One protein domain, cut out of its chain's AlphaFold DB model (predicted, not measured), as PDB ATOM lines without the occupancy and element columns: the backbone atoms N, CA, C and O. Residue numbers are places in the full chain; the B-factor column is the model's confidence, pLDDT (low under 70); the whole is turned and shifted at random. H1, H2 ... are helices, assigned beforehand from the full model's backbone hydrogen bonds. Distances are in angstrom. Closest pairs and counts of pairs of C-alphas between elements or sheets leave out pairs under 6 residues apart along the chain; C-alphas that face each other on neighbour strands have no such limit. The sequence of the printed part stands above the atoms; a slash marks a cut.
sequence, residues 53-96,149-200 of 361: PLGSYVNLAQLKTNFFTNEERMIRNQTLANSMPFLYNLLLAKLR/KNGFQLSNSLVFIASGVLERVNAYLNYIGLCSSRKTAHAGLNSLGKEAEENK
ATOM      1  N   PRO A  53     268.628 287.418 311.219       65.06
ATOM      2  CA  PRO A  53     269.908 287.287 310.502       65.06
ATOM      3  C   PRO A  53     271.109 286.826 311.342       65.06
ATOM      4  O   PRO A  53     272.151 286.498 310.782       65.06
ATOM      5  N   LEU A  54     270.994 286.794 312.672       65.88
ATOM      6  CA  LEU A  54     272.118 286.476 313.565       65.88
ATOM      7  C   LEU A  54     272.373 284.962 313.705       65.88
ATOM      8  O   LEU A  54     273.505 284.551 313.972       65.88
ATOM      9  N   GLY A  55     271.341 284.139 313.502       68.56
ATOM     10  CA  GLY A  55     271.403 282.677 313.474       68.56
ATOM     11  C   GLY A  55     270.817 282.069 312.193       68.56
ATOM     12  O   GLY A  55     270.393 282.772 311.279       68.56
ATOM     13  N   SER A  56     270.819 280.736 312.099       68.25
ATOM     14  CA  SER A  56     270.451 280.006 310.874       68.25
ATOM     15  C   SER A  56     268.953 279.721 310.688       68.25
ATOM     16  O   SER A  56     268.570 279.190 309.643       68.25
ATOM     17  N   TYR A  57     268.111 280.004 311.685       75.06
ATOM     18  CA  TYR A  57     266.682 279.681 311.651       75.06
ATOM     19  C   TYR A  57     265.844 280.848 311.122       75.06
ATOM     20  O   TYR A  57     265.915 281.952 311.648       75.06
ATOM     21  N   VAL A  58     264.999 280.613 310.125       72.62
ATOM     22  CA  VAL A  58     264.135 281.639 309.528       72.62
ATOM     23  C   VAL A  58     262.724 281.508 310.089       72.62
ATOM     24  O   VAL A  58     262.063 280.490 309.900       72.62
ATOM     25  N   ASN A  59     262.227 282.540 310.764       75.00
ATOM     26  CA  ASN A  59     260.827 282.579 311.177       75.00
ATOM     27  C   ASN A  59     259.954 283.051 310.004       75.00
ATOM     28  O   ASN A  59     260.196 284.122 309.453       75.00
ATOM     29  N   LEU A  60     258.919 282.282 309.656       67.06
ATOM     30  CA  LEU A  60     257.989 282.644 308.583       67.06
ATOM     31  C   LEU A  60     257.276 283.976 308.823       67.06
ATOM     32  O   LEU A  60     257.052 284.714 307.873       67.06
ATOM     33  N   ALA A  61     256.950 284.299 310.076       65.00
ATOM     34  CA  ALA A  61     256.246 285.535 310.412       65.00
ATOM     35  C   ALA A  61     257.103 286.797 310.203       65.00
ATOM     36  O   ALA A  61     256.578 287.904 310.210       65.00
ATOM     37  N   GLN A  62     258.419 286.635 310.043       65.94
ATOM     38  CA  GLN A  62     259.384 287.714 309.815       65.94
ATOM     39  C   GLN A  62     260.059 287.592 308.441       65.94
ATOM     40  O   GLN A  62     261.061 288.262 308.186       65.94
ATOM     41  N   LEU A  63     259.546 286.710 307.575       72.62
ATOM     42  CA  LEU A  63     260.077 286.501 306.238       72.62
ATOM     43  C   LEU A  63     259.825 287.753 305.405       72.62
ATOM     44  O   LEU A  63     258.675 288.134 305.202       72.62
ATOM     45  N   LYS A  64     260.912 288.357 304.934       76.38
ATOM     46  CA  LYS A  64     260.877 289.555 304.106       76.38
ATOM     47  C   LYS A  64     261.272 289.254 302.658       76.38
ATOM     48  O   LYS A  64     261.984 288.284 302.399       76.38
ATOM     49  N   THR A  65     260.854 290.086 301.709       72.56
ATOM     50  CA  THR A  65     261.158 289.956 300.270       72.56
ATOM     51  C   THR A  65     262.660 289.978 299.982       72.56
ATOM     52  O   THR A  65     263.134 289.245 299.111       72.56
ATOM     53  N   ASN A  66     263.425 290.749 300.760       75.00
ATOM     54  CA  ASN A  66     264.883 290.827 300.679       75.00
ATOM     55  C   ASN A  66     265.568 289.455 300.835       75.00
ATOM     56  O   ASN A  66     266.555 289.191 300.144       75.00
ATOM     57  N   PHE A  67     264.964 288.542 301.608       75.75
ATOM     58  CA  PHE A  67     265.451 287.179 301.818       75.75
ATOM     59  C   PHE A  67     265.680 286.425 300.504       75.75
ATOM     60  O   PHE A  67     266.584 285.590 300.414       75.75
ATOM     61  N   PHE A  68     264.894 286.715 299.468       75.69
ATOM     62  CA  PHE A  68     264.966 286.044 298.168       75.69
ATOM     63  C   PHE A  68     265.889 286.738 297.162       75.69
ATOM     64  O   PHE A  68     266.069 286.232 296.054       75.69
ATOM     65  N   THR A  69     266.508 287.864 297.523       76.69
ATOM     66  CA  THR A  69     267.464 288.550 296.646       76.69
ATOM     67  C   THR A  69     268.716 287.704 296.416       76.69
ATOM     68  O   THR A  69     269.147 286.919 297.269       76.69
ATOM     69  N   ASN A  70     269.327 287.870 295.240       71.50
ATOM     70  CA  ASN A  70     270.563 287.165 294.901       71.50
ATOM     71  C   ASN A  70     271.699 287.500 295.877       71.50
ATOM     72  O   ASN A  70     272.453 286.604 296.251       71.50
ATOM     73  N   GLU A  71     271.781 288.749 296.333       74.19
ATOM     74  CA  GLU A  71     272.796 289.213 297.281       74.19
ATOM     75  C   GLU A  71     272.672 288.514 298.639       74.19
ATOM     76  O   GLU A  71     273.624 287.881 299.097       74.19
ATOM     77  N   GLU A  72     271.484 288.524 299.254       75.12
ATOM     78  CA  GLU A  72     271.281 287.858 300.545       75.12
ATOM     79  C   GLU A  72     271.448 286.338 300.445       75.12
ATOM     80  O   GLU A  72     271.964 285.705 301.370       75.12
ATOM     81  N   ARG A  73     271.086 285.738 299.304       76.12
ATOM     82  CA  ARG A  73     271.356 284.321 299.024       76.12
ATOM     83  C   ARG A  73     272.857 284.028 298.993       76.12
ATOM     84  O   ARG A  73     273.284 283.053 299.614       76.12
ATOM     85  N   MET A  74     273.658 284.857 298.320       77.56
ATOM     86  CA  MET A  74     275.116 284.696 298.299       77.56
ATOM     87  C   MET A  74     275.723 284.855 299.694       77.56
ATOM     88  O   MET A  74     276.537 284.024 300.094       77.56
ATOM     89  N   ILE A  75     275.275 285.845 300.469       79.25
ATOM     90  CA  ILE A  75     275.734 286.067 301.849       79.25
ATOM     91  C   ILE A  75     275.418 284.853 302.733       79.25
ATOM     92  O   ILE A  75     276.272 284.410 303.505       79.25
ATOM     93  N   ARG A  76     274.222 284.261 302.604       79.38
ATOM     94  CA  ARG A  76     273.860 283.034 303.335       79.38
ATOM     95  C   ARG A  76     274.732 281.848 302.934       79.38
ATOM     96  O   ARG A  76     275.197 281.130 303.815       79.38
ATOM     97  N   ASN A  77     274.992 281.665 301.641       82.12
ATOM     98  CA  ASN A  77     275.855 280.590 301.145       82.12
ATOM     99  C   ASN A  77     277.302 280.747 301.633       82.12
ATOM    100  O   ASN A  77     277.894 279.781 302.108       82.12
ATOM    101  N   GLN A  78     277.852 281.961 301.591       82.38
ATOM    102  CA  GLN A  78     279.187 282.251 302.125       82.38
ATOM    103  C   GLN A  78     279.247 282.040 303.638       82.38
ATOM    104  O   GLN A  78     280.180 281.421 304.141       82.38
ATOM    105  N   THR A  79     278.229 282.489 304.375       82.50
ATOM    106  CA  THR A  79     278.143 282.272 305.826       82.50
ATOM    107  C   THR A  79     278.084 280.781 306.160       82.50
ATOM    108  O   THR A  79     278.744 280.334 307.095       82.50
ATOM    109  N   LEU A  80     277.341 279.997 305.371       81.00
ATOM    110  CA  LEU A  80     277.260 278.547 305.506       81.00
ATOM    111  C   LEU A  80     278.628 277.890 305.284       81.00
ATOM    112  O   LEU A  80     279.068 277.124 306.140       81.00
ATOM    113  N   ALA A  81     279.313 278.238 304.193       84.38
ATOM    114  CA  ALA A  81     280.644 277.724 303.872       84.38
ATOM    115  C   ALA A  81     281.676 278.083 304.956       84.38
ATOM    116  O   ALA A  81     282.410 277.219 305.425       84.38
ATOM    117  N   ASN A  82     281.663 279.330 305.431       84.62
ATOM    118  CA  ASN A  82     282.571 279.804 306.477       84.62
ATOM    119  C   ASN A  82     282.288 279.166 307.846       84.62
ATOM    120  O   ASN A  82     283.194 279.049 308.667       84.62
ATOM    121  N   SER A  83     281.039 278.775 308.116       82.12
ATOM    122  CA  SER A  83     280.654 278.145 309.386       82.12
ATOM    123  C   SER A  83     281.018 276.662 309.486       82.12
ATOM    124  O   SER A  83     281.174 276.157 310.595       82.12
ATOM    125  N   MET A  84     281.146 275.966 308.349       82.94
ATOM    126  CA  MET A  84     281.476 274.536 308.279       82.94
ATOM    127  C   MET A  84     282.576 274.297 307.225       82.94
ATOM    128  O   MET A  84     282.316 273.679 306.186       82.94
ATOM    129  N   PRO A  85     283.789 274.846 307.435       87.62
ATOM    130  CA  PRO A  85     284.840 274.850 306.422       87.62
ATOM    131  C   PRO A  85     285.392 273.451 306.128       87.62
ATOM    132  O   PRO A  85     285.717 273.167 304.976       87.62
ATOM    133  N   PHE A  86     285.496 272.560 307.120       87.88
ATOM    134  CA  PHE A  86     285.963 271.191 306.896       87.88
ATOM    135  C   PHE A  86     284.956 270.408 306.056       87.88
ATOM    136  O   PHE A  86     285.344 269.821 305.048       87.88
ATOM    137  N   LEU A  87     283.667 270.447 306.416       89.00
ATOM    138  CA  LEU A  87     282.617 269.787 305.635       89.00
ATOM    139  C   LEU A  87     282.537 270.349 304.210       89.00
ATOM    140  O   LEU A  87     282.452 269.584 303.252       89.00
ATOM    141  N   TYR A  88     282.591 271.676 304.063       87.69
ATOM    142  CA  TYR A  88     282.552 272.335 302.760       87.69
ATOM    143  C   TYR A  88     283.722 271.902 301.869       87.69
ATOM    144  O   TYR A  88     283.506 271.477 300.736       87.69
ATOM    145  N   ASN A  89     284.951 271.938 302.391       88.00
ATOM    146  CA  ASN A  89     286.139 271.534 301.638       88.00
ATOM    147  C   ASN A  89     286.152 270.034 301.327       88.00
ATOM    148  O   ASN A  89     286.583 269.647 300.244       88.00
ATOM    149  N   LEU A  90     285.656 269.189 302.238       88.88
ATOM    150  CA  LEU A  90     285.543 267.748 302.015       88.88
ATOM    151  C   LEU A  90     284.567 267.430 300.872       88.88
ATOM    152  O   LEU A  90     284.881 266.618 300.002       88.88
ATOM    153  N   LEU A  91     283.409 268.098 300.840       87.44
ATOM    154  CA  LEU A  91     282.441 267.979 299.746       87.44
ATOM    155  C   LEU A  91     283.012 268.509 298.430       87.44
ATOM    156  O   LEU A  91     282.897 267.851 297.402       87.44
ATOM    157  N   LEU A  92     283.668 269.668 298.465       86.62
ATOM    158  CA  LEU A  92     284.289 270.282 297.295       86.62
ATOM    159  C   LEU A  92     285.403 269.401 296.714       86.62
ATOM    160  O   LEU A  92     285.461 269.217 295.504       86.62
ATOM    161  N   ALA A  93     286.229 268.782 297.559       85.69
ATOM    162  CA  ALA A  93     287.205 267.787 297.127       85.69
ATOM    163  C   ALA A  93     286.522 266.559 296.505       85.69
ATOM    164  O   ALA A  93     286.941 266.097 295.448       85.69
ATOM    165  N   LYS A  94     285.436 266.057 297.109       85.38
ATOM    166  CA  LYS A  94     284.698 264.901 296.578       85.38
ATOM    167  C   LYS A  94     284.057 265.178 295.217       85.38
ATOM    168  O   LYS A  94     284.020 264.276 294.387       85.38
ATOM    169  N   LEU A  95     283.564 266.395 294.999       83.56
ATOM    170  CA  LEU A  95     282.959 266.810 293.733       83.56
ATOM    171  C   LEU A  95     284.011 267.051 292.642       83.56
ATOM    172  O   LEU A  95     283.798 266.631 291.512       83.56
ATOM    173  N   ARG A  96     285.166 267.643 292.979       79.25
ATOM    174  CA  ARG A  96     286.267 267.896 292.028       79.25
ATOM    175  C   ARG A  96     286.909 266.630 291.469       79.25
ATOM    176  O   ARG A  96     287.335 266.624 290.325       79.25
ATOM    177  N   LYS A 149     267.539 274.320 310.277       55.59
ATOM    178  CA  LYS A 149     267.930 274.986 309.022       55.59
ATOM    179  C   LYS A 149     266.751 274.966 308.049       55.59
ATOM    180  O   LYS A 149     266.699 274.132 307.156       55.59
ATOM    181  N   ASN A 150     265.799 275.878 308.200       70.06
ATOM    182  CA  ASN A 150     264.597 275.883 307.357       70.06
ATOM    183  C   ASN A 150     264.658 276.862 306.172       70.06
ATOM    184  O   ASN A 150     263.819 276.776 305.285       70.06
ATOM    185  N   GLY A 151     265.639 277.771 306.107       72.69
ATOM    186  CA  GLY A 151     265.681 278.807 305.064       72.69
ATOM    187  C   GLY A 151     265.777 278.266 303.629       72.69
ATOM    188  O   GLY A 151     265.057 278.726 302.741       72.69
ATOM    189  N   PHE A 152     266.629 277.261 303.394       76.50
ATOM    190  CA  PHE A 152     266.755 276.617 302.079       76.50
ATOM    191  C   PHE A 152     265.526 275.775 301.737       76.50
ATOM    192  O   PHE A 152     264.995 275.879 300.636       76.50
ATOM    193  N   GLN A 153     265.028 275.004 302.707       84.44
ATOM    194  CA  GLN A 153     263.836 274.169 302.550       84.44
ATOM    195  C   GLN A 153     262.597 275.016 302.215       84.44
ATOM    196  O   GLN A 153     261.803 274.649 301.346       84.44
ATOM    197  N   LEU A 154     262.468 276.181 302.856       83.31
ATOM    198  CA  LEU A 154     261.414 277.156 302.600       83.31
ATOM    199  C   LEU A 154     261.543 277.763 301.201       83.31
ATOM    200  O   LEU A 154     260.562 277.796 300.464       83.31
ATOM    201  N   SER A 155     262.751 278.184 300.814       80.88
ATOM    202  CA  SER A 155     263.007 278.750 299.480       80.88
ATOM    203  C   SER A 155     262.663 277.759 298.372       80.88
ATOM    204  O   SER A 155     261.920 278.098 297.454       80.88
ATOM    205  N   ASN A 156     263.138 276.518 298.496       84.06
ATOM    206  CA  ASN A 156     262.851 275.456 297.540       84.06
ATOM    207  C   ASN A 156     261.344 275.201 297.440       84.06
ATOM    208  O   ASN A 156     260.812 275.112 296.341       84.06
ATOM    209  N   SER A 157     260.640 275.152 298.575       82.94
ATOM    210  CA  SER A 157     259.190 274.937 298.596       82.94
ATOM    211  C   SER A 157     258.411 276.070 297.912       82.94
ATOM    212  O   SER A 157     257.487 275.796 297.149       82.94
ATOM    213  N   LEU A 158     258.803 277.338 298.107       81.81
ATOM    214  CA  LEU A 158     258.184 278.469 297.400       81.81
ATOM    215  C   LEU A 158     258.410 278.389 295.884       81.81
ATOM    216  O   LEU A 158     257.466 278.592 295.121       81.81
ATOM    217  N   VAL A 159     259.632 278.056 295.454       82.06
ATOM    218  CA  VAL A 159     259.958 277.874 294.029       82.06
ATOM    219  C   VAL A 159     259.148 276.721 293.439       82.06
ATOM    220  O   VAL A 159     258.536 276.887 292.393       82.06
ATOM    221  N   PHE A 160     259.053 275.587 294.132       81.94
ATOM    222  CA  PHE A 160     258.275 274.436 293.675       81.94
ATOM    223  C   PHE A 160     256.784 274.750 293.519       81.94
ATOM    224  O   PHE A 160     256.186 274.345 292.524       81.94
ATOM    225  N   ILE A 161     256.189 275.511 294.443       79.12
ATOM    226  CA  ILE A 161     254.798 275.964 294.295       79.12
ATOM    227  C   ILE A 161     254.646 276.884 293.077       79.12
ATOM    228  O   ILE A 161     253.696 276.710 292.316       79.12
ATOM    229  N   ALA A 162     255.575 277.820 292.861       75.75
ATOM    230  CA  ALA A 162     255.545 278.722 291.707       75.75
ATOM    231  C   ALA A 162     255.753 277.987 290.368       75.75
ATOM    232  O   ALA A 162     255.151 278.357 289.365       75.75
ATOM    233  N   SER A 163     256.559 276.924 290.358       75.31
ATOM    234  CA  SER A 163     256.822 276.075 289.190       75.31
ATOM    235  C   SER A 163     255.744 275.010 288.935       75.31
ATOM    236  O   SER A 163     255.903 274.203 288.025       75.31
ATOM    237  N   GLY A 164     254.663 274.971 289.721       78.44
ATOM    238  CA  GLY A 164     253.556 274.032 289.511       78.44
ATOM    239  C   GLY A 164     253.831 272.593 289.966       78.44
ATOM    240  O   GLY A 164     253.149 271.670 289.526       78.44
ATOM    241  N   VAL A 165     254.802 272.376 290.859       78.19
ATOM    242  CA  VAL A 165     255.106 271.043 291.401       78.19
ATOM    243  C   VAL A 165     253.895 270.486 292.158       78.19
ATOM    244  O   VAL A 165     253.302 271.150 293.016       78.19
ATOM    245  N   LEU A 166     253.528 269.240 291.849       81.19
ATOM    246  CA  LEU A 166     252.376 268.571 292.447       81.19
ATOM    247  C   LEU A 166     252.577 268.307 293.944       81.19
ATOM    248  O   LEU A 166     253.691 268.129 294.438       81.19
ATOM    249  N   GLU A 167     251.464 268.175 294.667       76.81
ATOM    250  CA  GLU A 167     251.471 267.924 296.111       76.81
ATOM    251  C   GLU A 167     252.205 266.644 296.496       76.81
ATOM    252  O   GLU A 167     252.969 266.650 297.456       76.81
ATOM    253  N   ARG A 168     252.022 265.568 295.717       78.88
ATOM    254  CA  ARG A 168     252.695 264.282 295.951       78.88
ATOM    255  C   ARG A 168     254.214 264.415 295.860       78.88
ATOM    256  O   ARG A 168     254.927 263.890 296.709       78.88
ATOM    257  N   VAL A 169     254.695 265.181 294.882       80.69
ATOM    258  CA  VAL A 169     256.125 265.451 294.704       80.69
ATOM    259  C   VAL A 169     256.636 266.329 295.844       80.69
ATOM    260  O   VAL A 169     257.642 265.998 296.458       80.69
ATOM    261  N   ASN A 170     255.916 267.392 296.216       80.44
ATOM    262  CA  ASN A 170     256.324 268.227 297.347       80.44
ATOM    263  C   ASN A 170     256.301 267.463 298.685       80.44
ATOM    264  O   ASN A 170     257.151 267.699 299.535       80.44
ATOM    265  N   ALA A 171     255.355 266.543 298.889       79.88
ATOM    266  CA  ALA A 171     255.304 265.697 300.079       79.88
ATOM    267  C   ALA A 171     256.524 264.769 300.158       79.88
ATOM    268  O   ALA A 171     257.147 264.675 301.214       79.88
ATOM    269  N   TYR A 172     256.908 264.161 299.032       81.69
ATOM    270  CA  TYR A 172     258.120 263.353 298.935       81.69
ATOM    271  C   TYR A 172     259.388 264.182 299.180       81.69
ATOM    272  O   TYR A 172     260.220 263.812 300.003       81.69
ATOM    273  N   LEU A 173     259.512 265.347 298.536       80.81
ATOM    274  CA  LEU A 173     260.654 266.251 298.710       80.81
ATOM    275  C   LEU A 173     260.768 266.781 300.150       80.81
ATOM    276  O   LEU A 173     261.874 266.988 300.651       80.81
ATOM    277  N   ASN A 174     259.638 266.962 300.833       83.19
ATOM    278  CA  ASN A 174     259.596 267.320 302.246       83.19
ATOM    279  C   ASN A 174     260.020 266.148 303.140       83.19
ATOM    280  O   ASN A 174     260.750 266.356 304.102       83.19
ATOM    281  N   TYR A 175     259.623 264.919 302.798       81.06
ATOM    282  CA  TYR A 175     260.045 263.712 303.510       81.06
ATOM    283  C   TYR A 175     261.567 263.515 303.470       81.06
ATOM    284  O   TYR A 175     262.183 263.272 304.503       81.06
ATOM    285  N   ILE A 176     262.196 263.715 302.307       83.94
ATOM    286  CA  ILE A 176     263.663 263.653 302.168       83.94
ATOM    287  C   ILE A 176     264.386 264.913 302.688       83.94
ATOM    288  O   ILE A 176     265.611 264.992 302.636       83.94
ATOM    289  N   GLY A 177     263.648 265.918 303.174       78.81
ATOM    290  CA  GLY A 177     264.203 267.132 303.777       78.81
ATOM    291  C   GLY A 177     264.738 268.180 302.793       78.81
ATOM    292  O   GLY A 177     265.444 269.095 303.224       78.81
ATOM    293  N   LEU A 178     264.410 268.088 301.498       81.62
ATOM    294  CA  LEU A 178     264.829 269.056 300.471       81.62
ATOM    295  C   LEU A 178     263.928 270.294 300.391       81.62
ATOM    296  O   LEU A 178     264.386 271.359 299.966       81.62
ATOM    297  N   CYS A 179     262.663 270.187 300.797       81.62
ATOM    298  CA  CYS A 179     261.743 271.318 300.886       81.62
ATOM    299  C   CYS A 179     260.933 271.297 302.186       81.62
ATOM    300  O   CYS A 179     260.941 270.322 302.927       81.62
ATOM    301  N   SER A 180     260.258 272.405 302.485       85.38
ATOM    302  CA  SER A 180     259.258 272.472 303.551       85.38
ATOM    303  C   SER A 180     257.880 272.000 303.074       85.38
ATOM    304  O   SER A 180     257.603 271.883 301.877       85.38
ATOM    305  N   SER A 181     256.972 271.773 304.027       86.31
ATOM    306  CA  SER A 181     255.590 271.414 303.713       86.31
ATOM    307  C   SER A 181     254.897 272.491 302.869       86.31
ATOM    308  O   SER A 181     255.151 273.690 303.017       86.31
ATOM    309  N   ARG A 182     253.944 272.073 302.029       78.81
ATOM    310  CA  ARG A 182     253.177 272.987 301.170       78.81
ATOM    311  C   ARG A 182     252.421 274.045 301.980       78.81
ATOM    312  O   ARG A 182     252.373 275.209 301.598       78.81
ATOM    313  N   LYS A 183     251.885 273.650 303.142       82.50
ATOM    314  CA  LYS A 183     251.221 274.556 304.094       82.50
ATOM    315  C   LYS A 183     252.173 275.653 304.575       82.50
ATOM    316  O   LYS A 183     251.794 276.819 304.616       82.50
ATOM    317  N   THR A 184     253.413 275.280 304.890       82.19
ATOM    318  CA  THR A 184     254.468 276.223 305.278       82.19
ATOM    319  C   THR A 184     254.748 277.209 304.147       82.19
ATOM    320  O   THR A 184     254.744 278.412 304.376       82.19
ATOM    321  N   ALA A 185     254.906 276.743 302.910       82.31
ATOM    322  CA  ALA A 185     255.152 277.648 301.791       82.31
ATOM    323  C   ALA A 185     253.969 278.586 301.487       82.31
ATOM    324  O   ALA A 185     254.197 279.773 301.273       82.31
ATOM    325  N   HIS A 186     252.715 278.126 301.579       81.06
ATOM    326  CA  HIS A 186     251.545 279.012 301.482       81.06
ATOM    327  C   HIS A 186     251.502 280.068 302.597       81.06
ATOM    328  O   HIS A 186     251.200 281.228 302.329       81.06
ATOM    329  N   ALA A 187     251.850 279.710 303.837       79.75
ATOM    330  CA  ALA A 187     251.966 280.682 304.928       79.75
ATOM    331  C   ALA A 187     253.083 281.715 304.671       79.75
ATOM    332  O   ALA A 187     252.922 282.896 304.986       79.75
ATOM    333  N   GLY A 188     254.191 281.287 304.056       79.38
ATOM    334  CA  GLY A 188     255.273 282.168 303.613       79.38
ATOM    335  C   GLY A 188     254.816 283.136 302.523       79.38
ATOM    336  O   GLY A 188     255.022 284.338 302.657       79.38
ATOM    337  N   LEU A 189     254.113 282.641 301.498       81.69
ATOM    338  CA  LEU A 189     253.529 283.465 300.432       81.69
ATOM    339  C   LEU A 189     252.513 284.477 300.969       81.69
ATOM    340  O   LEU A 189     252.532 285.627 300.549       81.69
ATOM    341  N   ASN A 190     251.675 284.092 301.932       80.50
ATOM    342  CA  ASN A 190     250.744 285.019 302.579       80.50
ATOM    343  C   ASN A 190     251.472 286.122 303.363       80.50
ATOM    344  O   ASN A 190     251.011 287.260 303.387       80.50
ATOM    345  N   SER A 191     252.600 285.799 304.000       81.06
ATOM    346  CA  SER A 191     253.411 286.780 304.740       81.06
ATOM    347  C   SER A 191     254.111 287.753 303.785       81.06
ATOM    348  O   SER A 191     254.041 288.961 303.988       81.06
ATOM    349  N   LEU A 192     254.674 287.239 302.686       79.94
ATOM    350  CA  LEU A 192     255.240 288.049 301.601       79.94
ATOM    351  C   LEU A 192     254.180 288.898 300.892       79.94
ATOM    352  O   LEU A 192     254.466 290.016 300.486       79.94
ATOM    353  N   GLY A 193     252.956 288.385 300.746       78.75
ATOM    354  CA  GLY A 193     251.828 289.122 300.182       78.75
ATOM    355  C   GLY A 193     251.474 290.351 301.018       78.75
ATOM    356  O   GLY A 193     251.347 291.438 300.465       78.75
ATOM    357  N   LYS A 194     251.410 290.197 302.349       79.94
ATOM    358  CA  LYS A 194     251.190 291.312 303.287       79.94
ATOM    359  C   LYS A 194     252.318 292.340 303.239       79.94
ATOM    360  O   LYS A 194     252.056 293.529 303.121       79.94
ATOM    361  N   GLU A 195     253.571 291.890 303.249       76.75
ATOM    362  CA  GLU A 195     254.722 292.792 303.112       76.75
ATOM    363  C   GLU A 195     254.724 293.513 301.754       76.75
ATOM    364  O   GLU A 195     255.052 294.692 301.671       76.75
ATOM    365  N   ALA A 196     254.343 292.834 300.670       72.81
ATOM    366  CA  ALA A 196     254.228 293.450 299.353       72.81
ATOM    367  C   ALA A 196     253.086 294.476 299.292       72.81
ATOM    368  O   ALA A 196     253.217 295.472 298.586       72.81
ATOM    369  N   GLU A 197     251.983 294.271 300.017       70.06
ATOM    370  CA  GLU A 197     250.928 295.278 300.193       70.06
ATOM    371  C   GLU A 197     251.429 296.498 300.979       70.06
ATOM    372  O   GLU A 197     251.164 297.627 300.570       70.06
ATOM    373  N   GLU A 198     252.233 296.292 302.024       67.25
ATOM    374  CA  GLU A 198     252.878 297.365 302.795       67.25
ATOM    375  C   GLU A 198     253.936 298.126 301.960       67.25
ATOM    376  O   GLU A 198     253.992 299.358 301.976       67.25
ATOM    377  N   ASN A 199     254.730 297.417 301.149       58.31
ATOM    378  CA  ASN A 199     255.785 297.983 300.297       58.31
ATOM    379  C   ASN A 199     255.274 298.569 298.965       58.31
ATOM    380  O   ASN A 199     255.947 299.426 298.377       58.31
ATOM    381  N   LYS A 200     254.075 298.185 298.496       47.69
ATOM    382  CA  LYS A 200     253.401 298.768 297.313       47.69
ATOM    383  C   LYS A 200     253.162 300.277 297.443       47.69
ATOM    384  O   LYS A 200     252.939 300.931 296.430       47.69
TER     385      LYS A 200
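AT A GLANCE: This is residues 53 to 96 and 149 to 200 of the 361 residues of an uncharacterized protein of Puccinia coronata f. sp. avenae (UniProt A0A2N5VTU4). The longest helix, H6, stands as a post at one side, with H4 crossing it in the middle of the domain, H5 near its first end and H1 near its last; H2 reaches away from H1 as an arm, and H3 turns off at the arm's far end, where residues 90 to 96 stick out. Contacts between the helices are few. The 96 printed residues, with six named helices, H1 to H6 in chain order, and no named strand, are all helix in class. The whole is only just compact, close to loose, with a radius of gyration of the C-alphas of 15.0 A and spans of 44 by 32 by 19 A.

HOW THE PARTS SIT: H1, residues 65 to 68, only just touches H6, residues 182 to 199, with 3 pairs of C-alphas within 8 A, the closest Thr 65 and Leu 192 at 6.4 A. H2, residues 70 to 83, and H3, residues 85 to 96, are close but not clearly touching, about perpendicular at 73 degrees; their closest C-alphas, Ala 81 and Tyr 88, are 5.8 A apart. H4, residues 151 to 162, touches residues 182 to 189 of H6, about perpendicular at 87 degrees, with the C-alphas of Leu 158 and Ala 185 closest at 5.4 A. H5, residues 167 to 175, only just touches Arg 182 of H6, from Asn 170, C-alphas 6.9 A apart, with 3 pairs within 8 A. H3 and H6 are apart. In H2 to H6 every O i to N i+4 pair is within hydrogen-bond range; H1 is too short for one.

IN THESE COORDINATES: H1 begins at C-alpha 65 (261.158, 289.956, 300.270). First to last C-alpha, H2 measures 19.8 A, H3 16.0 A, H4 16.8 A, H5 12.1 A and H6 25.1 A, ending at C-alpha 199 (255.785, 297.983, 300.297).

THE WHOLE: The C-alphas of Lys 94 and Lys 200, the farthest apart, are 46.1 A apart. Residues 97 to 148 are not printed; C-alphas 96 and 149 are 26.0 A apart across this cut. Of the links printed whole, none is long. Confidence is under 70 at residues 53 to 56, 60 to 62, 149 and 198 to 200.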